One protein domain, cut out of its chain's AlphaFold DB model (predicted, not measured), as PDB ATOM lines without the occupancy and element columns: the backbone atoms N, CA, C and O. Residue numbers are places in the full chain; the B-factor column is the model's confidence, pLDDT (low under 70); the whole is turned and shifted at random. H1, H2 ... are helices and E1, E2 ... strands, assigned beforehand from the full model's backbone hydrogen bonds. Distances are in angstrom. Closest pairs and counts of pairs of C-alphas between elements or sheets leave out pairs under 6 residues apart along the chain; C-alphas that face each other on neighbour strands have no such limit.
ATOM      1  N   THR A  11     -40.703 -13.499  -7.054       91.94
ATOM      2  CA  THR A  11     -40.895 -14.551  -6.046       91.94
ATOM      3  C   THR A  11     -40.153 -15.834  -6.428       91.94
ATOM      4  O   THR A  11     -39.906 -16.095  -7.606       91.94
ATOM      5  N   ALA A  12     -39.881 -16.703  -5.448       92.81
ATOM      6  CA  ALA A  12     -39.273 -18.017  -5.689       92.81
ATOM      7  C   ALA A  12     -40.021 -18.837  -6.760       92.81
ATOM      8  O   ALA A  12     -39.399 -19.472  -7.607       92.81
ATOM      9  N   GLN A  13     -41.357 -18.762  -6.779       93.38
ATOM     10  CA  GLN A  13     -42.172 -19.433  -7.792       93.38
ATOM     11  C   GLN A  13     -41.961 -18.844  -9.196       93.38
ATOM     12  O   GLN A  13     -41.847 -19.599 -10.160       93.38
ATOM     13  N   GLN A  14     -41.896 -17.513  -9.328       92.62
ATOM     14  CA  GLN A  14     -41.609 -16.855 -10.612       92.62
ATOM     15  C   GLN A  14     -40.196 -17.178 -11.105       92.62
ATOM     16  O   GLN A  14     -40.020 -17.435 -12.293       92.62
ATOM     17  N   ILE A  15     -39.212 -17.205 -10.201       95.25
ATOM     18  CA  ILE A  15     -37.828 -17.581 -10.515       95.25
ATOM     19  C   ILE A  15     -37.795 -19.004 -11.070       95.25
ATOM     20  O   ILE A  15     -37.312 -19.204 -12.181       95.25
ATOM     21  N   GLN A  16     -38.371 -19.971 -10.349       96.00
ATOM     22  CA  GLN A  16     -38.397 -21.363 -10.795       96.00
ATOM     23  C   GLN A  16     -39.107 -21.510 -12.145       96.00
ATOM     24  O   GLN A  16     -38.586 -22.148 -13.052       96.00
ATOM     25  N   THR A  17     -40.252 -20.842 -12.309       95.50
ATOM     26  CA  THR A  17     -41.012 -20.867 -13.567       95.50
ATOM     27  C   THR A  17     -40.178 -20.345 -14.740       95.50
ATOM     28  O   THR A  17     -40.197 -20.946 -15.811       95.50
ATOM     29  N   ALA A  18     -39.429 -19.253 -14.557       95.69
ATOM     30  CA  ALA A  18     -38.565 -18.696 -15.598       95.69
ATOM     31  C   ALA A  18     -37.425 -19.660 -15.980       95.69
ATOM     32  O   ALA A  18     -37.157 -19.878 -17.164       95.69
ATOM     33  N   LEU A  19     -36.789 -20.290 -14.988       97.62
ATOM     34  CA  LEU A  19     -35.737 -21.284 -15.222       97.62
ATOM     35  C   LEU A  19     -36.274 -22.504 -15.986       97.62
ATOM     36  O   LEU A  19     -35.696 -22.887 -17.005       97.62
ATOM     37  N   ASP A  20     -37.409 -23.056 -15.552       97.38
ATOM     38  CA  ASP A  20     -38.057 -24.205 -16.196       97.38
ATOM     39  C   ASP A  20     -38.434 -23.889 -17.650       97.38
ATOM     40  O   ASP A  20     -38.167 -24.677 -18.559       97.38
ATOM     41  N   GLN A  21     -38.994 -22.700 -17.897       96.25
ATOM     42  CA  GLN A  21     -39.316 -22.236 -19.246       96.25
ATOM     43  C   GLN A  21     -38.076 -22.140 -20.139       96.25
ATOM     44  O   GLN A  21     -38.146 -22.527 -21.307       96.25
ATOM     45  N   GLY A  22     -36.949 -21.653 -19.616       96.94
ATOM     46  CA  GLY A  22     -35.699 -21.578 -20.372       96.94
ATOM     47  C   GLY A  22     -35.136 -22.957 -20.734       96.94
ATOM     48  O   GLY A  22     -34.727 -23.193 -21.872       96.94
ATOM     49  N   ILE A  23     -35.180 -23.908 -19.797       97.19
ATOM     50  CA  ILE A  23     -34.769 -25.300 -20.041       97.19
ATOM     51  C   ILE A  23     -35.657 -25.940 -21.120       97.19
ATOM     52  O   ILE A  23     -35.156 -26.581 -22.046       97.19
ATOM     53  N   GLU A  24     -36.973 -25.738 -21.040       97.44
ATOM     54  CA  GLU A  24     -37.923 -26.231 -22.039       97.44
ATOM     55  C   GLU A  24     -37.725 -25.585 -23.417       97.44
ATOM     56  O   GLU A  24     -37.799 -26.272 -24.438       97.44
ATOM     57  N   ALA A  25     -37.430 -24.285 -23.472       97.12
ATOM     58  CA  ALA A  25     -37.112 -23.591 -24.718       97.12
ATOM     59  C   ALA A  25     -35.874 -24.195 -25.397       97.12
ATOM     60  O   ALA A  25     -35.906 -24.460 -26.600       97.12
ATOM     61  N   ALA A  26     -34.826 -24.508 -24.628       97.00
ATOM     62  CA  ALA A  26     -33.636 -25.174 -25.152       97.00
ATOM     63  C   ALA A  26     -33.955 -26.565 -25.726       97.00
ATOM     64  O   ALA A  26     -33.514 -26.885 -26.829       97.00
ATOM     65  N   ARG A  27     -34.781 -27.366 -25.034       95.94
ATOM     66  CA  ARG A  27     -35.243 -28.682 -25.529       95.94
ATOM     67  C   ARG A  27     -35.994 -28.576 -26.856       95.94
ATOM     68  O   ARG A  27     -35.895 -29.470 -27.691       95.94
ATOM     69  N   LYS A  28     -36.727 -27.481 -27.054       96.31
ATOM     70  CA  LYS A  28     -37.488 -27.186 -28.277       96.31
ATOM     71  C   LYS A  28     -36.661 -26.489 -29.363       96.31
ATOM     72  O   LYS A  28     -37.212 -26.169 -30.412       96.31
ATOM     73  N   GLY A  29     -35.371 -26.228 -29.131       93.88
ATOM     74  CA  GLY A  29     -34.512 -25.502 -30.070       93.88
ATOM     75  C   GLY A  29     -34.921 -24.039 -30.276       93.88
ATOM     76  O   GLY A  29     -34.624 -23.458 -31.318       93.88
ATOM     77  N   MET A  30     -35.628 -23.443 -29.313       94.50
ATOM     78  CA  MET A  30     -36.047 -22.046 -29.381       94.50
ATOM     79  C   MET A  30     -34.868 -21.113 -29.089       94.50
ATOM     80  O   MET A  30     -34.019 -21.392 -28.239       94.50
ATOM     81  N   SER A  31     -34.828 -19.980 -29.790       92.00
ATOM     82  CA  SER A  31     -33.820 -18.944 -29.557       92.00
ATOM     83  C   SER A  31     -34.039 -18.268 -28.194       92.00
ATOM     84  O   SER A  31     -35.179 -17.928 -27.882       92.00
ATOM     85  N   PRO A  32     -32.983 -17.992 -27.402       90.81
ATOM     86  CA  PRO A  32     -33.109 -17.299 -26.115       90.81
ATOM     87  C   PRO A  32     -33.803 -15.931 -26.200       90.81
ATOM     88  O   PRO A  32     -34.464 -15.508 -25.255       90.81
ATOM     89  N   ASP A  33     -33.711 -15.241 -27.339       91.75
ATOM     90  CA  ASP A  33     -34.377 -13.950 -27.557       91.75
ATOM     91  C   ASP A  33     -35.914 -14.050 -27.691       91.75
ATOM     92  O   ASP A  33     -36.590 -13.024 -27.830       91.75
ATOM     93  N   SER A  34     -36.484 -15.260 -27.609       92.19
ATOM     94  CA  SER A  34     -37.931 -15.480 -27.508       92.19
ATOM     95  C   SER A  34     -38.525 -14.954 -26.201       92.19
ATOM     96  O   SER A  34     -39.728 -14.727 -26.139       92.19
ATOM     97  N   PHE A  35     -37.704 -14.756 -25.165       93.94
ATOM     98  CA  PHE A  35     -38.129 -14.222 -23.865       93.94
ATOM     99  C   PHE A  35     -38.040 -12.693 -23.772       93.94
ATOM    100  O   PHE A  35     -38.250 -12.117 -22.705       93.94
ATOM    101  N   TYR A  36     -37.696 -12.015 -24.868       93.88
ATOM    102  CA  TYR A  36     -37.683 -10.559 -24.900       93.88
ATOM    103  C   TYR A  36     -39.090 -10.009 -25.092       93.88
ATOM    104  O   TYR A  36     -39.850 -10.470 -25.945       93.88
ATOM    105  N   VAL A  37     -39.403  -8.949 -24.356       92.94
ATOM    106  CA  VAL A  37     -40.681  -8.252 -24.481       92.94
ATOM    107  C   VAL A  37     -40.547  -7.237 -25.602       92.94
ATOM    108  O   VAL A  37     -39.806  -6.264 -25.467       92.94
ATOM    109  N   ARG A  38     -41.221  -7.480 -26.726       93.94
ATOM    110  CA  ARG A  38     -41.082  -6.679 -27.951       93.94
ATOM    111  C   ARG A  38     -42.145  -5.588 -28.036       93.94
ATOM    112  O   ARG A  38     -43.277  -5.782 -27.610       93.94
ATOM    113  N   PHE A  39     -41.777  -4.459 -28.630       94.19
ATOM    114  CA  PHE A  39     -42.665  -3.327 -28.885       94.19
ATOM    115  C   PHE A  39     -42.347  -2.662 -30.231       94.19
ATOM    116  O   PHE A  39     -41.268  -2.850 -30.802       94.19
ATOM    117  N   GLY A  40     -43.284  -1.850 -30.719       90.56
ATOM    118  CA  GLY A  40     -43.237  -1.265 -32.061       90.56
ATOM    119  C   GLY A  40     -43.889  -2.163 -33.114       90.56
ATOM    120  O   GLY A  40     -44.508  -3.176 -32.792       90.56
ATOM    121  N   VAL A  41     -43.779  -1.765 -34.380       80.00
ATOM    122  CA  VAL A  41     -44.422  -2.462 -35.504       80.00
ATOM    123  C   VAL A  41     -43.492  -3.552 -36.040       80.00
ATOM    124  O   VAL A  41     -42.274  -3.387 -36.077       80.00
ATOM    125  N   ALA A  42     -44.059  -4.686 -36.461       76.50
ATOM    126  CA  ALA A  42     -43.289  -5.811 -37.002       76.50
ATOM    127  C   ALA A  42     -42.657  -5.529 -38.381       76.50
ATOM    128  O   ALA A  42     -41.806  -6.303 -38.819       76.50
ATOM    129  N   ASP A  43     -43.035  -4.419 -39.021       85.06
ATOM    130  CA  ASP A  43     -42.547  -3.971 -40.324       85.06
ATOM    131  C   ASP A  43     -41.007  -3.868 -40.368       85.06
ATOM    132  O   ASP A  43     -40.317  -3.669 -39.355       85.06
ATOM    133  N   GLU A  44     -40.441  -4.074 -41.552       84.50
ATOM    134  CA  GLU A  44     -38.997  -4.191 -41.755       84.50
ATOM    135  C   GLU A  44     -38.278  -2.841 -41.721       84.50
ATOM    136  O   GLU A  44     -37.081  -2.800 -41.429       84.50
ATOM    137  N   VAL A  45     -39.004  -1.749 -41.975       89.75
ATOM    138  CA  VAL A  45     -38.470  -0.378 -42.071       89.75
ATOM    139  C   VAL A  45     -39.054   0.583 -41.034       89.75
ATOM    140  O   VAL A  45     -38.919   1.798 -41.161       89.75
ATOM    141  N   GLN A  46     -39.684   0.047 -39.988       91.19
ATOM    142  CA  GLN A  46     -40.189   0.838 -38.870       91.19
ATOM    143  C   GLN A  46     -39.391   0.571 -37.606       91.19
ATOM    144  O   GLN A  46     -38.984  -0.560 -37.322       91.19
ATOM    145  N   SER A  47     -39.181   1.638 -36.833       93.56
ATOM    146  CA  SER A  47     -38.504   1.539 -35.551       93.56
ATOM    147  C   SER A  47     -39.247   0.548 -34.651       93.56
ATOM    148  O   SER A  47     -40.478   0.512 -34.607       93.56
ATOM    149  N   LYS A  48     -38.486  -0.265 -33.928       96.06
ATOM    150  CA  LYS A  48     -39.004  -1.291 -33.019       96.06
ATOM    151  C   LYS A  48     -37.991  -1.574 -31.939       96.06
ATOM    152  O   LYS A  48     -36.826  -1.196 -32.061       96.06
ATOM    153  N   GLY A  49     -38.399  -2.262 -30.892       96.00
ATOM    154  CA  GLY A  49     -37.479  -2.582 -29.824       96.00
ATOM    155  C   GLY A  49     -37.937  -3.730 -28.965       96.00
ATOM    156  O   GLY A  49     -38.936  -4.398 -29.230       96.00
ATOM    157  N   PHE A  50     -37.141  -3.971 -27.943       95.75
ATOM    158  CA  PHE A  50     -37.463  -4.903 -26.896       95.75
ATOM    159  C   PHE A  50     -36.846  -4.467 -25.576       95.75
ATOM    160  O   PHE A  50     -35.868  -3.715 -25.543       95.75
ATOM    161  N   LEU A  51     -37.411  -4.971 -24.490       95.00
ATOM    162  CA  LEU A  51     -36.836  -4.882 -23.159       95.00
ATOM    163  C   LEU A  51     -36.597  -6.280 -22.591       95.00
ATOM    164  O   LEU A  51     -37.234  -7.255 -23.002       95.00
ATOM    165  N   ILE A  52     -35.654  -6.365 -21.656       92.19
ATOM    166  CA  ILE A  52     -35.326  -7.602 -20.948       92.19
ATOM    167  C   ILE A  52     -35.662  -7.406 -19.470       92.19
ATOM    168  O   ILE A  52     -35.068  -6.562 -18.796       92.19
ATOM    169  N   THR A  53     -36.625  -8.182 -18.977       91.69
ATOM    170  CA  THR A  53     -37.035  -8.213 -17.565       91.69
ATOM    171  C   THR A  53     -36.130  -9.164 -16.776       91.69
ATOM    172  O   THR A  53     -35.398  -9.958 -17.369       91.69
ATOM    173  N   LYS A  54     -36.170  -9.136 -15.436       92.94
ATOM    174  CA  LYS A  54     -35.399 -10.094 -14.617       92.94
ATOM    175  C   LYS A  54     -35.801 -11.542 -14.897       92.94
ATOM    176  O   LYS A  54     -34.933 -12.390 -15.067       92.94
ATOM    177  N   THR A  55     -37.100 -11.818 -14.990       93.44
ATOM    178  CA  THR A  55     -37.616 -13.153 -15.328       93.44
ATOM    179  C   THR A  55     -37.220 -13.556 -16.747       93.44
ATOM    180  O   THR A  55     -36.695 -14.647 -16.933       93.44
ATOM    181  N   GLY A  56     -37.345 -12.657 -17.727       93.94
ATOM    182  CA  GLY A  56     -36.879 -12.907 -19.092       93.94
ATOM    183  C   GLY A  56     -35.374 -13.181 -19.160       93.94
ATOM    184  O   GLY A  56     -34.945 -14.092 -19.861       93.94
ATOM    185  N   ALA A  57     -34.562 -12.456 -18.383       94.69
ATOM    186  CA  ALA A  57     -33.124 -12.691 -18.278       94.69
ATOM    187  C   ALA A  57     -32.793 -14.060 -17.659       94.69
ATOM    188  O   ALA A  57     -31.893 -14.738 -18.156       94.69
ATOM    189  N   LEU A  58     -33.534 -14.497 -16.633       96.50
ATOM    190  CA  LEU A  58     -33.401 -15.846 -16.068       96.50
ATOM    191  C   LEU A  58     -33.713 -16.920 -17.120       96.50
ATOM    192  O   LEU A  58     -32.924 -17.849 -17.285       96.50
ATOM    193  N   SER A  59     -34.801 -16.766 -17.880       96.69
ATOM    194  CA  SER A  59     -35.164 -17.703 -18.953       96.69
ATOM    195  C   SER A  59     -34.118 -17.737 -20.072       96.69
ATOM    196  O   SER A  59     -33.737 -18.813 -20.534       96.69
ATOM    197  N   VAL A  60     -33.594 -16.577 -20.485       96.38
ATOM    198  CA  VAL A  60     -32.507 -16.455 -21.479       96.38
ATOM    199  C   VAL A  60     -31.253 -17.184 -21.005       96.38
ATOM    200  O   VAL A  60     -30.683 -17.985 -21.748       96.38
ATOM    201  N   MET A  61     -30.829 -16.919 -19.768       97.25
ATOM    202  CA  MET A  61     -29.663 -17.548 -19.151       97.25
ATOM    203  C   MET A  61     -29.832 -19.070 -19.089       97.25
ATOM    204  O   MET A  61     -28.966 -19.799 -19.575       97.25
ATOM    205  N   ALA A  62     -30.967 -19.549 -18.570       97.62
ATOM    206  CA  ALA A  62     -31.271 -20.973 -18.485       97.62
ATOM    207  C   ALA A  62     -31.284 -21.643 -19.868       97.62
ATOM    208  O   ALA A  62     -30.694 -22.709 -20.031       97.62
ATOM    209  N   THR A  63     -31.855 -20.986 -20.884       97.88
ATOM    210  CA  THR A  63     -31.842 -21.481 -22.271       97.88
ATOM    211  C   THR A  63     -30.412 -21.614 -22.797       97.88
ATOM    212  O   THR A  63     -30.031 -22.668 -23.305       97.88
ATOM    213  N   HIS A  64     -29.582 -20.574 -22.648       97.00
ATOM    214  CA  HIS A  64     -28.187 -20.600 -23.097       97.00
ATOM    215  C   HIS A  64     -27.361 -21.697 -22.419       97.00
ATOM    216  O   HIS A  64     -26.530 -22.325 -23.079       97.00
ATOM    217  N   MET A  65     -27.568 -21.923 -21.121       97.00
ATOM    218  CA  MET A  65     -26.868 -22.968 -20.375       97.00
ATOM    219  C   MET A  65     -27.345 -24.361 -20.786       97.00
ATOM    220  O   MET A  65     -26.515 -25.213 -21.106       97.00
ATOM    221  N   ALA A  66     -28.657 -24.573 -20.887       96.94
ATOM    222  CA  ALA A  66     -29.231 -25.855 -21.282       96.94
ATOM    223  C   ALA A  66     -28.831 -26.263 -22.711       96.94
ATOM    224  O   ALA A  66     -28.496 -27.424 -22.937       96.94
ATOM    225  N   LEU A  67     -28.748 -25.315 -23.656       94.69
ATOM    226  CA  LEU A  67     -28.220 -25.558 -25.011       94.69
ATOM    227  C   LEU A  67     -26.755 -26.035 -25.017       94.69
ATOM    228  O   LEU A  67     -26.302 -26.621 -25.997       94.69
ATOM    229  N   ARG A  68     -26.011 -25.791 -23.932       94.75
ATOM    230  CA  ARG A  68     -24.628 -26.252 -23.723       94.75
ATOM    231  C   ARG A  68     -24.539 -27.481 -22.809       94.75
ATOM    232  O   ARG A  68     -23.435 -27.878 -22.451       94.75
ATOM    233  N   GLY A  69     -25.671 -28.066 -22.411       95.25
ATOM    234  CA  GLY A  69     -25.720 -29.187 -21.467       95.25
ATOM    235  C   GLY A  69     -25.418 -28.802 -20.013       95.25
ATOM    236  O   GLY A  69     -25.014 -29.660 -19.233       95.25
ATOM    237  N   LEU A  70     -25.587 -27.528 -19.647       96.12
ATOM    238  CA  LEU A  70     -25.327 -26.990 -18.307       96.12
ATOM    239  C   LEU A  70     -26.631 -26.605 -17.594       96.12
ATOM    240  O   LEU A  70     -27.662 -26.389 -18.232       96.12
ATOM    241  N   GLN A  71     -26.563 -26.471 -16.269       94.25
ATOM    242  CA  GLN A  71     -27.646 -25.964 -15.420       94.25
ATOM    243  C   GLN A  71     -27.200 -24.679 -14.711       94.25
ATOM    244  O   GLN A  71     -26.042 -24.626 -14.287       94.25
ATOM    245  N   PRO A  72     -28.076 -23.668 -14.561       95.81
ATOM    246  CA  PRO A  72     -27.781 -22.486 -13.755       95.81
ATOM    247  C   PRO A  72     -27.448 -22.834 -12.306       95.81
ATOM    248  O   PRO A  72     -28.165 -23.603 -11.666       95.81
ATOM    249  N   SER A  73     -26.376 -22.246 -11.782       96.62
ATOM    250  CA  SER A  73     -26.058 -22.282 -10.355       96.62
ATOM    251  C   SER A  73     -26.828 -21.204  -9.583       96.62
ATOM    252  O   SER A  73     -27.341 -20.242 -10.160       96.62
ATOM    253  N   GLU A  74     -26.861 -21.311  -8.252       96.19
ATOM    254  CA  GLU A  74     -27.422 -20.258  -7.392       96.19
ATOM    255  C   GLU A  74     -26.704 -18.911  -7.563       96.19
ATOM    256  O   GLU A  74     -27.338 -17.857  -7.475       96.19
ATOM    257  N   ALA A  75     -25.397 -18.930  -7.845       96.88
ATOM    258  CA  ALA A  75     -24.625 -17.719  -8.102       96.88
ATOM    259  C   ALA A  75     -25.061 -17.043  -9.410       96.88
ATOM    260  O   ALA A  75     -25.233 -15.824  -9.433       96.88
ATOM    261  N   ASP A  76     -25.321 -17.824 -10.466       96.38
ATOM    262  CA  ASP A  76     -25.810 -17.302 -11.750       96.38
ATOM    263  C   ASP A  76     -27.187 -16.637 -11.585       96.38
ATOM    264  O   ASP A  76     -27.422 -15.520 -12.053       96.38
ATOM    265  N   VAL A  77     -28.092 -17.296 -10.852       96.62
ATOM    266  CA  VAL A  77     -29.430 -16.765 -10.548       96.62
ATOM    267  C   VAL A  77     -29.328 -15.479  -9.727       96.62
ATOM    268  O   VAL A  77     -29.940 -14.471 -10.085       96.62
ATOM    269  N   THR A  78     -28.523 -15.489  -8.662       95.75
ATOM    270  CA  THR A  78     -28.285 -14.313  -7.811       95.75
ATOM    271  C   THR A  78     -27.753 -13.143  -8.630       95.75
ATOM    272  O   THR A  78     -28.289 -12.041  -8.533       95.75
ATOM    273  N   GLN A  79     -26.786 -13.376  -9.518       95.31
ATOM    274  CA  GLN A  79     -26.215 -12.332 -10.368       95.31
ATOM    275  C   GLN A  79     -27.276 -11.643 -11.245       95.31
ATOM    276  O   GLN A  79     -27.269 -10.417 -11.385       95.31
ATOM    277  N   VAL A  80     -28.217 -12.399 -11.820       94.50
ATOM    278  CA  VAL A  80     -29.331 -11.826 -12.597       94.50
ATOM    279  C   VAL A  80     -30.286 -11.032 -11.694       94.50
ATOM    280  O   VAL A  80     -30.713  -9.920 -12.034       94.50
ATOM    281  N   LEU A  81     -30.608 -11.568 -10.515       94.00
ATOM    282  CA  LEU A  81     -31.518 -10.938  -9.553       94.00
ATOM    283  C   LEU A  81     -30.932  -9.689  -8.884       94.00
ATOM    284  O   LEU A  81     -31.693  -8.789  -8.533       94.00
ATOM    285  N   GLU A  82     -29.615  -9.563  -8.779       94.06
ATOM    286  CA  GLU A  82     -28.944  -8.370  -8.247       94.06
ATOM    287  C   GLU A  82     -28.775  -7.253  -9.289       94.06
ATOM    288  O   GLU A  82     -28.467  -6.109  -8.939       94.06
ATOM    289  N   GLY A  83     -29.031  -7.538 -10.572       92.31
ATOM    290  CA  GLY A  83     -28.972  -6.548 -11.646       92.31
ATOM    291  C   GLY A  83     -29.851  -5.326 -11.356       92.31
ATOM    292  O   GLY A  83     -31.067  -5.437 -11.212       92.31
ATOM    293  N   LYS A  84     -29.253  -4.135 -11.274       93.62
ATOM    294  CA  LYS A  84     -29.961  -2.907 -10.854       93.62
ATOM    295  C   LYS A  84     -30.735  -2.218 -11.974       93.62
ATOM    296  O   LYS A  84     -31.527  -1.317 -11.701       93.62
ATOM    297  N   THR A  85     -30.513  -2.632 -13.216       94.69
ATOM    298  CA  THR A  85     -31.033  -1.948 -14.397       94.69
ATOM    299  C   THR A  85     -31.835  -2.865 -15.302       94.69
ATOM    300  O   THR A  85     -31.414  -3.990 -15.563       94.69
ATOM    301  N   MET A  86     -32.903  -2.329 -15.880       95.12
ATOM    302  CA  MET A  86     -33.550  -2.890 -17.059       95.12
ATOM    303  C   MET A  86     -32.839  -2.410 -18.325       95.12
ATOM    304  O   MET A  86     -32.533  -1.222 -18.448       95.12
ATOM    305  N   LEU A  87     -32.615  -3.317 -19.276       95.56
ATOM    306  CA  LEU A  87     -32.109  -2.974 -20.603       95.56
ATOM    307  C   LEU A  87     -33.269  -2.810 -21.583       95.56
ATOM    308  O   LEU A  87     -34.155  -3.661 -21.647       95.56
ATOM    309  N   ILE A  88     -33.212  -1.748 -22.384       97.44
ATOM    310  CA  ILE A  88     -34.089  -1.522 -23.532       97.44
ATOM    311  C   ILE A  88     -33.214  -1.364 -24.771       97.44
ATOM    312  O   ILE A  88     -32.283  -0.562 -24.779       97.44
ATOM    313  N   SER A  89     -33.509  -2.124 -25.820       97.56
ATOM    314  CA  SER A  89     -32.836  -2.048 -27.114       97.56
ATOM    315  C   SER A  89     -33.842  -1.672 -28.187       97.56
ATOM    316  O   SER A  89     -34.859  -2.337 -28.350       97.56
ATOM    317  N   THR A  90     -33.525  -0.656 -28.977       97.56
ATOM    318  CA  THR A  90     -34.323  -0.229 -30.129       97.56
ATOM    319  C   THR A  90     -33.505  -0.295 -31.401       97.56
ATOM    320  O   THR A  90     -32.321   0.025 -31.387       97.56
ATOM    321  N   VAL A  91     -34.145  -0.672 -32.500       97.06
ATOM    322  CA  VAL A  91     -33.671  -0.417 -33.856       97.06
ATOM    323  C   VAL A  91     -34.386   0.832 -34.353       97.06
ATOM    324  O   VAL A  91     -35.616   0.883 -34.339       97.06
ATOM    325  N   ILE A  92     -33.612   1.823 -34.780       96.06
ATOM    326  CA  ILE A  92     -34.084   3.059 -35.408       96.06
ATOM    327  C   ILE A  92     -33.588   3.133 -36.850       96.06
ATOM    328  O   ILE A  92     -32.677   2.396 -37.239       96.06
ATOM    329  N   PHE A  93     -34.188   4.023 -37.636       95.81
ATOM    330  CA  PHE A  93     -33.932   4.170 -39.065       95.81
ATOM    331  C   PHE A  93     -33.556   5.605 -39.429       95.81
ATOM    332  O   PHE A  93     -34.062   6.560 -38.837       95.81
ATOM    333  N   GLY A  94     -32.679   5.743 -40.423       94.94
ATOM    334  CA  GLY A  94     -32.163   7.029 -40.875       94.94
ATOM    335  C   GLY A  94     -31.571   6.967 -42.280       94.94
ATOM    336  O   GLY A  94     -31.469   5.907 -42.897       94.94
ATOM    337  N   ASN A  95     -31.185   8.128 -42.811       95.25
ATOM    338  CA  ASN A  95     -30.724   8.263 -44.202       95.25
ATOM    339  C   ASN A  95     -29.214   8.479 -44.353       95.25
ATOM    340  O   ASN A  95     -28.711   8.538 -45.477       95.25
ATOM    341  N   ARG A  96     -28.488   8.560 -43.237       94.69
ATOM    342  CA  ARG A  96     -27.030   8.683 -43.186       94.69
ATOM    343  C   ARG A  96     -26.431   7.522 -42.390       94.69
ATOM    344  O   ARG A  96     -27.102   7.034 -41.492       94.69
ATOM    345  N   PRO A  97     -25.190   7.089 -42.663       95.56
ATOM    346  CA  PRO A  97     -24.563   5.996 -41.918       95.56
ATOM    347  C   PRO A  97     -24.201   6.359 -40.467       95.56
ATOM    348  O   PRO A  97     -23.985   5.461 -39.665       95.56
ATOM    349  N   ASP A  98     -24.123   7.643 -40.124       95.94
ATOM    350  CA  ASP A  98     -23.750   8.173 -38.805       95.94
ATOM    351  C   ASP A  98     -24.956   8.662 -37.982       95.94
ATOM    352  O   ASP A  98     -24.780   9.206 -36.899       95.94
ATOM    353  N   PHE A  99     -26.192   8.469 -38.465       95.81
ATOM    354  CA  PHE A  99     -27.388   9.109 -37.892       95.81
ATOM    355  C   PHE A  99     -27.676   8.762 -36.420       95.81
ATOM    356  O   PHE A  99     -28.358   9.514 -35.724       95.81
ATOM    357  N   ALA A 100     -27.185   7.609 -35.962       96.62
ATOM    358  CA  ALA A 100     -27.415   7.113 -34.613       96.62
ATOM    359  C   ALA A 100     -26.363   7.580 -33.596       96.62
ATOM    360  O   ALA A 100     -26.587   7.406 -32.397       96.62
ATOM    361  N   VAL A 101     -25.253   8.175 -34.045       97.06
ATOM    362  CA  VAL A 101     -24.231   8.730 -33.149       97.06
ATOM    363  C   VAL A 101     -24.884   9.752 -32.221       97.06
ATOM    364  O   VAL A 101     -25.711  10.541 -32.663       97.06
ATOM    365  N   ASP A 102     -24.557   9.684 -30.932       96.56
ATOM    366  CA  ASP A 102     -25.104  10.534 -29.865       96.56
ATOM    367  C   ASP A 102     -26.627  10.442 -29.675       96.56
ATOM    368  O   ASP A 102     -27.243  11.307 -29.051       96.56
ATOM    369  N   SER A 103     -27.254   9.366 -30.166       97.50
ATOM    370  CA  SER A 103     -28.665   9.111 -29.870       97.50
ATOM    371  C   SER A 103     -28.882   8.884 -28.379       97.50
ATOM    372  O   SER A 103     -28.055   8.288 -27.683       97.50
ATOM    373  N   TYR A 104     -30.048   9.302 -27.900       96.94
ATOM    374  CA  TYR A 104     -30.435   9.204 -26.500       96.94
ATOM    375  C   TYR A 104     -31.808   8.551 -26.357       96.94
ATOM    376  O   TYR A 104     -32.646   8.654 -27.249       96.94
ATOM    377  N   MET A 105     -32.058   7.887 -25.231       98.38
ATOM    378  CA  MET A 105     -33.348   7.261 -24.933       98.38
ATOM    379  C   MET A 105     -33.856   7.746 -23.581       98.38
ATOM    380  O   MET A 105     -33.070   7.889 -22.649       98.38
ATOM    381  N   VAL A 106     -35.161   7.967 -23.451       98.38
ATOM    382  CA  VAL A 106     -35.819   8.295 -22.178       98.38
ATOM    383  C   VAL A 106     -37.088   7.476 -21.995       98.38
ATOM    384  O   VAL A 106     -37.698   7.033 -22.971       98.38
ATOM    385  N   LEU A 107     -37.502   7.324 -20.738       98.38
ATOM    386  CA  LEU A 107     -38.860   6.903 -20.401       98.38
ATOM    387  C   LEU A 107     -39.657   8.117 -19.942       98.38
ATOM    388  O   LEU A 107     -39.139   8.958 -19.211       98.38
ATOM    389  N   ASN A 108     -40.925   8.186 -20.320       98.12
ATOM    390  CA  ASN A 108     -41.873   9.148 -19.783       98.12
ATOM    391  C   ASN A 108     -43.033   8.396 -19.123       98.12
ATOM    392  O   ASN A 108     -43.722   7.613 -19.778       98.12
ATOM    393  N   GLN A 109     -43.243   8.646 -17.830       96.75
ATOM    394  CA  GLN A 109     -44.307   8.044 -17.023       96.75
ATOM    395  C   GLN A 109     -45.024   9.142 -16.241       96.75
ATOM    396  O   GLN A 109     -44.386   9.883 -15.494       96.75
ATOM    397  N   GLY A 110     -46.338   9.289 -16.429       92.44
ATOM    398  CA  GLY A 110     -47.136  10.274 -15.682       92.44
ATOM    399  C   GLY A 110     -46.612  11.719 -15.762       92.44
ATOM    400  O   GLY A 110     -46.692  12.451 -14.783       92.44
ATOM    401  N   GLY A 111     -46.014  12.118 -16.892       93.12
ATOM    402  CA  GLY A 111     -45.411  13.447 -17.077       93.12
ATOM    403  C   GLY A 111     -43.986  13.608 -16.528       93.12
ATOM    404  O   GLY A 111     -43.392  14.669 -16.697       93.12
ATOM    405  N   LYS A 112     -43.405  12.570 -15.912       96.88
ATOM    406  CA  LYS A 112     -42.007  12.551 -15.465       96.88
ATOM    407  C   LYS A 112     -41.113  11.916 -16.527       96.88
ATOM    408  O   LYS A 112     -41.337  10.769 -16.915       96.88
ATOM    409  N   THR A 113     -40.061  12.626 -16.922       98.19
ATOM    410  CA  THR A 113     -38.977  12.073 -17.742       98.19
ATOM    411  C   THR A 113     -37.946  11.375 -16.863       98.19
ATOM    412  O   THR A 113     -37.394  11.964 -15.932       98.19
ATOM    413  N   ILE A 114     -37.659  10.120 -17.180       98.50
ATOM    414  CA  ILE A 114     -36.694   9.263 -16.501       98.50
ATOM    415  C   ILE A 114     -35.524   9.042 -17.455       98.50
ATOM    416  O   ILE A 114     -35.698   8.636 -18.609       98.50
ATOM    417  N   LYS A 115     -34.320   9.350 -16.971       98.12
ATOM    418  CA  LYS A 115     -33.082   9.255 -17.744       98.12
ATOM    419  C   LYS A 115     -32.412   7.893 -17.517       98.12
ATOM    420  O   LYS A 115     -32.455   7.386 -16.399       98.12
ATOM    421  N   PRO A 116     -31.782   7.309 -18.545       98.06
ATOM    422  CA  PRO A 116     -30.980   6.108 -18.393       98.06
ATOM    423  C   PRO A 116     -29.672   6.409 -17.659       98.06
ATOM    424  O   PRO A 116     -29.151   7.523 -17.711       98.06
ATOM    425  N   VAL A 117     -29.101   5.383 -17.031       97.94
ATOM    426  CA  VAL A 117     -27.742   5.439 -16.468       97.94
ATOM    427  C   VAL A 117     -26.659   5.228 -17.518       97.94
ATOM    428  O   VAL A 117     -25.510   5.606 -17.311       97.94
ATOM    429  N   MET A 118     -27.007   4.598 -18.639       97.75
ATOM    430  CA  MET A 118     -26.092   4.331 -19.742       97.75
ATOM    431  C   MET A 118     -26.868   4.286 -21.051       97.75
ATOM    432  O   MET A 118     -27.956   3.712 -21.102       97.75
ATOM    433  N   VAL A 119     -26.272   4.836 -22.108       97.94
ATOM    434  CA  VAL A 119     -26.740   4.683 -23.487       97.94
ATOM    435  C   VAL A 119     -25.576   4.215 -24.351       97.94
ATOM    436  O   VAL A 119     -24.444   4.669 -24.186       97.94
ATOM    437  N   ARG A 120     -25.854   3.277 -25.251       97.81
ATOM    438  CA  ARG A 120     -24.954   2.810 -26.303       97.81
ATOM    439  C   ARG A 120     -25.681   2.919 -27.631       97.81
ATOM    440  O   ARG A 120     -26.877   2.653 -27.704       97.81
ATOM    441  N   PHE A 121     -24.954   3.260 -28.674       97.31
ATOM    442  CA  PHE A 121     -25.478   3.360 -30.026       97.31
ATOM    443  C   PHE A 121     -24.454   2.803 -31.006       97.31
ATOM    444  O   PHE A 121     -23.253   2.780 -30.719       97.31
ATOM    445  N   ASP A 122     -24.924   2.358 -32.165       97.19
ATOM    446  CA  ASP A 122     -24.019   1.966 -33.238       97.19
ATOM    447  C   ASP A 122     -23.312   3.212 -33.789       97.19
ATOM    448  O   ASP A 122     -23.950   4.155 -34.258       97.19
ATOM    449  N   ALA A 123     -21.976   3.208 -33.767       94.94
ATOM    450  CA  ALA A 123     -21.168   4.291 -34.336       94.94
ATOM    451  C   ALA A 123     -21.306   4.391 -35.865       94.94
ATOM    452  O   ALA A 123     -21.003   5.422 -36.466       94.94
ATOM    453  N   ARG A 124     -21.744   3.301 -36.505       96.62
ATOM    454  CA  ARG A 124     -22.045   3.233 -37.929       96.62
ATOM    455  C   ARG A 124     -23.223   2.297 -38.156       96.62
ATOM    456  O   ARG A 124     -23.185   1.148 -37.739       96.62
ATOM    457  N   ALA A 125     -24.231   2.800 -38.848       97.00
ATOM    458  CA  ALA A 125     -25.451   2.084 -39.162       97.00
ATOM    459  C   ALA A 125     -25.273   1.067 -40.300       97.00
ATOM    460  O   ALA A 125     -24.544   1.308 -41.271       97.00
ATOM    461  N   ASP A 126     -26.019  -0.031 -40.209       97.94
ATOM    462  CA  ASP A 126     -26.148  -1.033 -41.262       97.94
ATOM    463  C   ASP A 126     -27.118  -0.560 -42.345       97.94
ATOM    464  O   ASP A 126     -28.004   0.261 -42.103       97.94
ATOM    465  N   ARG A 127     -27.001  -1.111 -43.555       97.81
ATOM    466  CA  ARG A 127     -28.000  -0.884 -44.609       97.81
ATOM    467  C   ARG A 127     -29.358  -1.448 -44.183       97.81
ATOM    468  O   ARG A 127     -29.440  -2.520 -43.575       97.81
ATOM    469  N   SER A 128     -30.422  -0.721 -44.502       96.94
ATOM    470  CA  SER A 128     -31.778  -1.250 -44.398       96.94
ATOM    471  C   SER A 128     -32.053  -2.248 -45.532       96.94
ATOM    472  O   SER A 128     -31.258  -2.401 -46.461       96.94
ATOM    473  N   VAL A 129     -33.195  -2.930 -45.449       96.19
ATOM    474  CA  VAL A 129     -33.664  -3.860 -46.489       96.19
ATOM    475  C   VAL A 129     -34.080  -3.153 -47.784       96.19
ATOM    476  O   VAL A 129     -34.070  -3.774 -48.838       96.19
ATOM    477  N   VAL A 130     -34.398  -1.857 -47.707       96.19
ATOM    478  CA  VAL A 130     -34.789  -1.011 -48.844       96.19
ATOM    479  C   VAL A 130     -33.634  -0.138 -49.330       96.19
ATOM    480  O   VAL A 130     -33.864   0.906 -49.906       96.19
ATOM    481  N   TRP A 131     -32.378  -0.476 -49.040       95.06
ATOM    482  CA  TRP A 131     -31.252   0.304 -49.557       95.06
ATOM    483  C   TRP A 131     -31.140   0.135 -51.089       95.06
ATOM    484  O   TRP A 131     -31.139  -1.012 -51.543       95.06
ATOM    485  N   PRO A 132     -30.927   1.206 -51.887       96.00
ATOM    486  CA  PRO A 132     -30.541   2.574 -51.506       96.00
ATOM    487  C   PRO A 132     -31.698   3.571 -51.277       96.00
ATOM    488  O   PRO A 132     -31.440   4.769 -51.083       96.00
ATOM    489  N   GLU A 133     -32.948   3.122 -51.302       96.62
ATOM    490  CA  GLU A 133     -34.137   3.909 -50.974       96.62
ATOM    491  C   GLU A 133     -34.223   4.253 -49.471       96.62
ATOM    492  O   GLU A 133     -33.543   3.685 -48.613       96.62
ATOM    493  N   SER A 134     -35.032   5.264 -49.139       93.50
ATOM    494  CA  SER A 134     -35.226   5.717 -47.755       93.50
ATOM    495  C   SER A 134     -36.290   4.877 -47.022       93.50
ATOM    496  O   SER A 134     -37.330   4.602 -47.619       93.50
ATOM    497  N   PRO A 135     -36.110   4.564 -45.719       94.38
ATOM    498  CA  PRO A 135     -34.934   4.870 -44.908       94.38
ATOM    499  C   PRO A 135     -33.751   3.950 -45.237       94.38
ATOM    500  O   PRO A 135     -33.874   2.731 -45.187       94.38
ATOM    501  N   ARG A 136     -32.586   4.537 -45.528       96.44
ATOM    502  CA  ARG A 136     -31.427   3.819 -46.100       96.44
ATOM    503  C   ARG A 136     -30.669   2.935 -45.123       96.44
ATOM    504  O   ARG A 136     -29.996   1.988 -45.534       96.44
ATOM    505  N   PHE A 137     -30.704   3.291 -43.847       96.88
ATOM    506  CA  PHE A 137     -29.893   2.673 -42.813       96.88
ATOM    507  C   PHE A 137     -30.723   2.351 -41.577       96.88
ATOM    508  O   PHE A 137     -31.733   3.004 -41.301       96.88
ATOM    509  N   LYS A 138     -30.258   1.360 -40.820       96.94
ATOM    510  CA  LYS A 138     -30.779   0.963 -39.515       96.94
ATOM    511  C   LYS A 138     -29.645   0.891 -38.498       96.94
ATOM    512  O   LYS A 138     -28.536   0.482 -38.835       96.94
ATOM    513  N   ALA A 139     -29.927   1.263 -37.261       97.19
ATOM    514  CA  ALA A 139     -28.952   1.249 -36.174       97.19
ATOM    515  C   ALA A 139     -29.620   0.872 -34.857       97.19
ATOM    516  O   ALA A 139     -30.818   1.106 -34.672       97.19
ATOM    517  N   LYS A 140     -28.844   0.306 -33.937       97.75
ATOM    518  CA  LYS A 140     -29.278   0.014 -32.576       97.75
ATOM    519  C   LYS A 140     -28.965   1.177 -31.644       97.75
ATOM    520  O   LYS A 140     -27.882   1.754 -31.683       97.75
ATOM    521  N   VAL A 141     -29.915   1.458 -30.759       98.00
ATOM    522  CA  VAL A 141     -29.739   2.303 -29.575       98.00
ATOM    523  C   VAL A 141     -30.192   1.490 -28.374       98.00
ATOM    524  O   VAL A 141     -31.307   0.968 -28.353       98.00
ATOM    525  N   ILE A 142     -29.308   1.341 -27.399       98.25
ATOM    526  CA  ILE A 142     -29.498   0.517 -26.212       98.25
ATOM    527  C   ILE A 142     -29.348   1.412 -24.994       98.25
ATOM    528  O   ILE A 142     -28.351   2.118 -24.869       98.25
ATOM    529  N   ALA A 143     -30.300   1.350 -24.076       98.31
ATOM    530  CA  ALA A 143     -30.264   2.110 -22.841       98.31
ATOM    531  C   ALA A 143     -30.509   1.221 -21.621       98.31
ATOM    532  O   ALA A 143     -31.255   0.240 -21.678       98.31
ATOM    533  N   SER A 144     -29.875   1.583 -20.510       97.75
ATOM    534  CA  SER A 144     -30.055   0.941 -19.209       97.75
ATOM    535  C   SER A 144     -30.733   1.911 -18.250       97.75
ATOM    536  O   SER A 144     -30.238   3.018 -18.048       97.75
ATOM    537  N   PHE A 145     -31.839   1.497 -17.637       97.56
ATOM    538  CA  PHE A 145     -32.606   2.292 -16.672       97.56
ATOM    539  C   PHE A 145     -32.585   1.609 -15.313       97.56
ATOM    540  O   PHE A 145     -32.853   0.410 -15.255       97.56
ATOM    541  N   ASN A 146     -32.293   2.326 -14.224       96.19
ATOM    542  CA  ASN A 146     -32.381   1.709 -12.901       96.19
ATOM    543  C   ASN A 146     -33.831   1.349 -12.593       96.19
ATOM    544  O   ASN A 146     -34.724   2.177 -12.768       96.19
ATOM    545  N   TYR A 147     -34.049   0.160 -12.036       94.00
ATOM    546  CA  TYR A 147     -35.373  -0.258 -11.572       94.00
ATOM    547  C   TYR A 147     -35.963   0.675 -10.504       94.00
ATOM    548  O   TYR A 147     -37.176   0.755 -10.374       94.00
ATOM    549  N   ALA A 148     -35.119   1.390  -9.757       93.81
ATOM    550  CA  ALA A 148     -35.552   2.339  -8.732       93.81
ATOM    551  C   ALA A 148     -36.102   3.664  -9.299       93.81
ATOM    552  O   ALA A 148     -36.757   4.407  -8.570       93.81
ATOM    553  N   ASP A 149     -35.838   3.976 -10.573       95.81
ATOM    554  CA  ASP A 149     -36.129   5.299 -11.138       95.81
ATOM    555  C   ASP A 149     -37.482   5.366 -11.872       95.81
ATOM    556  O   ASP A 149     -37.989   6.470 -12.114       95.81
ATOM    557  N   PHE A 150     -38.071   4.211 -12.208       95.19
ATOM    558  CA  PHE A 150     -39.334   4.083 -12.940       95.19
ATOM    559  C   PHE A 150     -40.329   3.164 -12.219       95.19
ATOM    560  O   PHE A 150     -39.947   2.273 -11.467       95.19
ATOM    561  N   ASP A 151     -41.620   3.367 -12.472       93.62
ATOM    562  CA  ASP A 151     -42.686   2.498 -11.978       93.62
ATOM    563  C   ASP A 151     -42.866   1.296 -12.929       93.62
ATOM    564  O   ASP A 151     -43.221   1.494 -14.097       93.62
ATOM    565  N   PRO A 152     -42.653   0.044 -12.478       91.50
ATOM    566  CA  PRO A 152     -42.822  -1.151 -13.307       91.50
ATOM    567  C   PRO A 152     -44.285  -1.463 -13.668       91.50
ATOM    568  O   PRO A 152     -44.544  -2.456 -14.345       91.50
ATOM    569  N   LYS A 153     -45.249  -0.657 -13.203       90.56
ATOM    570  CA  LYS A 153     -46.688  -0.810 -13.464       90.56
ATOM    571  C   LYS A 153     -47.284   0.358 -14.242       90.56
ATOM    572  O   LYS A 153     -48.476   0.344 -14.534       90.56
ATOM    573  N   ALA A 154     -46.490   1.373 -14.564       93.00
ATOM    574  CA  ALA A 154     -46.999   2.543 -15.253       93.00
ATOM    575  C   ALA A 154     -47.039   2.343 -16.770       93.00
ATOM    576  O   ALA A 154     -46.131   1.778 -17.393       93.00
ATOM    577  N   LYS A 155     -48.057   2.940 -17.391       95.12
ATOM    578  CA  LYS A 155     -48.024   3.229 -18.819       95.12
ATOM    579  C   LYS A 155     -46.834   4.131 -19.124       95.12
ATOM    580  O   LYS A 155     -46.659   5.184 -18.511       95.12
ATOM    581  N   THR A 156     -46.023   3.697 -20.076       96.56
ATOM    582  CA  THR A 156     -44.700   4.249 -20.333       96.56
ATOM    583  C   THR A 156     -44.559   4.610 -21.799       96.56
ATOM    584  O   THR A 156     -44.808   3.788 -22.680       96.56
ATOM    585  N   ALA A 157     -44.125   5.838 -22.070       97.69
ATOM    586  CA  ALA A 157     -43.628   6.208 -23.385       97.69
ATOM    587  C   ALA A 157     -42.103   6.049 -23.414       97.69
ATOM    588  O   ALA A 157     -41.399   6.659 -22.612       97.69
ATOM    589  N   ILE A 158     -41.601   5.222 -24.325       97.81
ATOM    590  CA  ILE A 158     -40.178   5.069 -24.625       97.81
ATOM    591  C   ILE A 158     -39.885   5.974 -25.815       97.81
ATOM    592  O   ILE A 158     -40.426   5.744 -26.894       97.81
ATOM    593  N   THR A 159     -39.030   6.977 -25.642       97.94
ATOM    594  CA  THR A 159     -38.674   7.905 -26.724       97.94
ATOM    595  C   THR A 159     -37.183   7.832 -27.002       97.94
ATOM    596  O   THR A 159     -36.370   7.946 -26.086       97.94
ATOM    597  N   VAL A 160     -36.833   7.635 -28.270       97.69
ATOM    598  CA  VAL A 160     -35.462   7.652 -28.778       97.69
ATOM    599  C   VAL A 160     -35.276   8.914 -29.601       97.69
ATOM    600  O   VAL A 160     -35.950   9.088 -30.614       97.69
ATOM    601  N   TYR A 161     -34.352   9.767 -29.179       96.88
ATOM    602  CA  TYR A 161     -33.920  10.954 -29.905       96.88
ATOM    603  C   TYR A 161     -32.693  10.606 -30.738       96.88
ATOM    604  O   TYR A 161     -31.700  10.116 -30.198       96.88
ATOM    605  N   GLN A 162     -32.767  10.842 -32.044       93.31
ATOM    606  CA  GLN A 162     -31.645  10.613 -32.953       93.31
ATOM    607  C   GLN A 162     -30.658  11.782 -32.847       93.31
ATOM    608  O   GLN A 162     -31.087  12.937 -32.815       93.31
ATOM    609  N   GLY A 163     -29.349  11.517 -32.840       86.31
ATOM    610  CA  GLY A 163     -28.346  12.585 -32.709       86.31
ATOM    611  C   GLY A 163     -28.341  13.579 -33.875       86.31
ATOM    612  O   GLY A 163     -28.026  14.751 -33.696       86.31
ATOM    613  N   THR A 164     -28.788  13.155 -35.063       87.12
ATOM    614  CA  THR A 164     -28.971  14.040 -36.228       87.12
ATOM    615  C   THR A 164     -30.332  14.742 -36.281       87.12
ATOM    616  O   THR A 164     -30.642  15.393 -37.279       87.12
ATOM    617  N   GLY A 165     -31.154  14.607 -35.238       85.88
ATOM    618  CA  GLY A 165     -32.526  15.107 -35.191       85.88
ATOM    619  C   GLY A 165     -33.561  14.073 -35.642       85.88
ATOM    620  O   GLY A 165     -33.278  13.182 -36.441       85.88
ATOM    621  N   GLY A 166     -34.778  14.213 -35.112       89.00
ATOM    622  CA  GLY A 166     -35.862  13.239 -35.242       89.00
ATOM    623  C   GLY A 166     -36.037  12.394 -33.980       89.00
ATOM    624  O   GLY A 166     -35.138  12.288 -33.144       89.00
ATOM    625  N   GLU A 167     -37.213  11.790 -33.841       93.31
ATOM    626  CA  GLU A 167     -37.528  10.920 -32.713       93.31
ATOM    627  C   GLU A 167     -38.337   9.695 -33.143       93.31
ATOM    628  O   GLU A 167     -39.019   9.681 -34.167       93.31
ATOM    629  N   SER A 168     -38.240   8.635 -32.352       93.06
ATOM    630  CA  SER A 168     -39.135   7.482 -32.411       93.06
ATOM    631  C   SER A 168     -39.721   7.274 -31.026       93.06
ATOM    632  O   SER A 168     -38.973   7.184 -30.054       93.06
ATOM    633  N   SER A 169     -41.046   7.206 -30.930       94.94
ATOM    634  CA  SER A 169     -41.748   7.072 -29.657       94.94
ATOM    635  C   SER A 169     -42.656   5.850 -29.664       94.94
ATOM    636  O   SER A 169     -43.374   5.599 -30.631       94.94
ATOM    637  N   PHE A 170     -42.623   5.092 -28.574       95.81
ATOM    638  CA  PHE A 170     -43.400   3.875 -28.376       95.81
ATOM    639  C   PHE A 170     -44.176   3.994 -27.083       95.81
ATOM    640  O   PHE A 170     -43.599   4.308 -26.048       95.81
ATOM    641  N   THR A 171     -45.471   3.701 -27.119       95.00
ATOM    642  CA  THR A 171     -46.264   3.589 -25.896       95.00
ATOM    643  C   THR A 171     -46.421   2.121 -25.545       95.00
ATOM    644  O   THR A 171     -46.921   1.346 -26.356       95.00
ATOM    645  N   ILE A 172     -46.006   1.756 -24.339       93.69
ATOM    646  CA  ILE A 172     -46.139   0.416 -23.778       93.69
ATOM    647  C   ILE A 172     -46.750   0.526 -22.386       93.69
ATOM    648  O   ILE A 172     -46.354   1.380 -21.592       93.69
ATOM    649  N   ASP A 173     -47.731  -0.315 -22.081       91.44
ATOM    650  CA  ASP A 173     -48.189  -0.455 -20.708       91.44
ATOM    651  C   ASP A 173     -47.304  -1.478 -20.007       91.44
ATOM    652  O   ASP A 173     -47.336  -2.664 -20.340       91.44
ATOM    653  N   PHE A 174     -46.470  -1.021 -19.068       91.94
ATOM    654  CA  PHE A 174     -45.633  -1.959 -18.343       91.94
ATOM    655  C   PHE A 174     -46.483  -2.945 -17.560       91.94
ATOM    656  O   PHE A 174     -46.105  -4.096 -17.542       91.94
ATOM    657  N   SER A 175     -47.659  -2.596 -17.037       87.06
ATOM    658  CA  SER A 175     -48.486  -3.548 -16.281       87.06
ATOM    659  C   SER A 175     -49.006  -4.746 -17.093       87.06
ATOM    660  O   SER A 175     -49.384  -5.758 -16.500       87.06
TER     661      SER A 175
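What this domain is: This is residues 11 to 175 of the 178 residues of an uncharacterized protein of Nitrospira sp (UniProt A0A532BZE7). Two sheets stand face to face with their strands crossed, and a cluster of helices, H1, H3 and H4 with the short H2, sits at one end of this sandwich. The printed part has 165 residues with four named helices and nine named strands, in the order H1 H2 E1 E2 H3 H4 E3 E4 E5 E6 E7 E8 E9. One sheet runs E1 E2 E3 E7 E6, the other E5 E4 E8 E9, both antiparallel. The class is mixed, helices and strands; the whole is compact, with a radius of gyration of the C-alphas of 17.3 A and spans of 46 by 36 by 24 A.

Where its parts are: Find C-alpha 12 at (-39.273, -18.017, -5.689); from there H1 runs 22.9 A to residue 27. Next come H2, residues 32 to 35, E1, 37 to 40, and E2, 48 to 52. H3, residues 54 to 66, spans 18.2 A, and H4 holds 74 to 82. E3, residues 85 to 94, covers 28.0 A. Then look for E4 at 104 to 109, E5 at 112 to 114 and E6 at 118 to 121. E7, residues 137 to 146, is 30.0 A long. E8, 155 to 161, and E9, 167 to 173, follow; E9 ends at C-alpha 173, (-48.189, -0.455, -20.708).

How they stand to each other: Start at H3, the hub. It touches H1 (C-alphas of Gly 22 and Ser 59, 4.2 A), the same way at a steep tilt of 39 degrees. It touches H2 (Pro 32 and Val 60, 4.8 A). With residues 54 to 58 alone it touches H4 (Lys 54 and Leu 81, 6.4 A), a helical hairpin at a shallow tilt of 30 degrees. H1 and H2 only just touch, only at the corner, with 3 pairs of C-alphas within 8 A. In H1, H3 and H4 every O i to N i+4 pair is within hydrogen-bond range; H2 is too short for one. H3 is on the five-strand sheet, over none of its strands. Within hydrogen-bond range there, look at N 39 and O 49 (E1, E2), 2.9 A; N 50 and O 89 (E2, E3), 2.8 A; N 90 and O 141 (E3, E7), 2.8 A; N 142 and O 120 (E7, E6), 2.8 A. In the other sheet find N 114 and O 107 (E5, E4), 2.8 A; N 106 and O 159 (E4, E8), 2.9 A; N 158 and O 170 (E8, E9), 2.8 A. The two sheets make a sandwich, two sheets face to face, their strands at 53 degrees.

The domain as a whole: The C-alphas of Ala 12 and Pro 132, the two farthest apart, are 51.0 A apart. The printed part has no cut. The link E6 to E7, residues 122 to 136, is long. Mean pLDDT of the printed part is 94.9, and no printed residue is under 70.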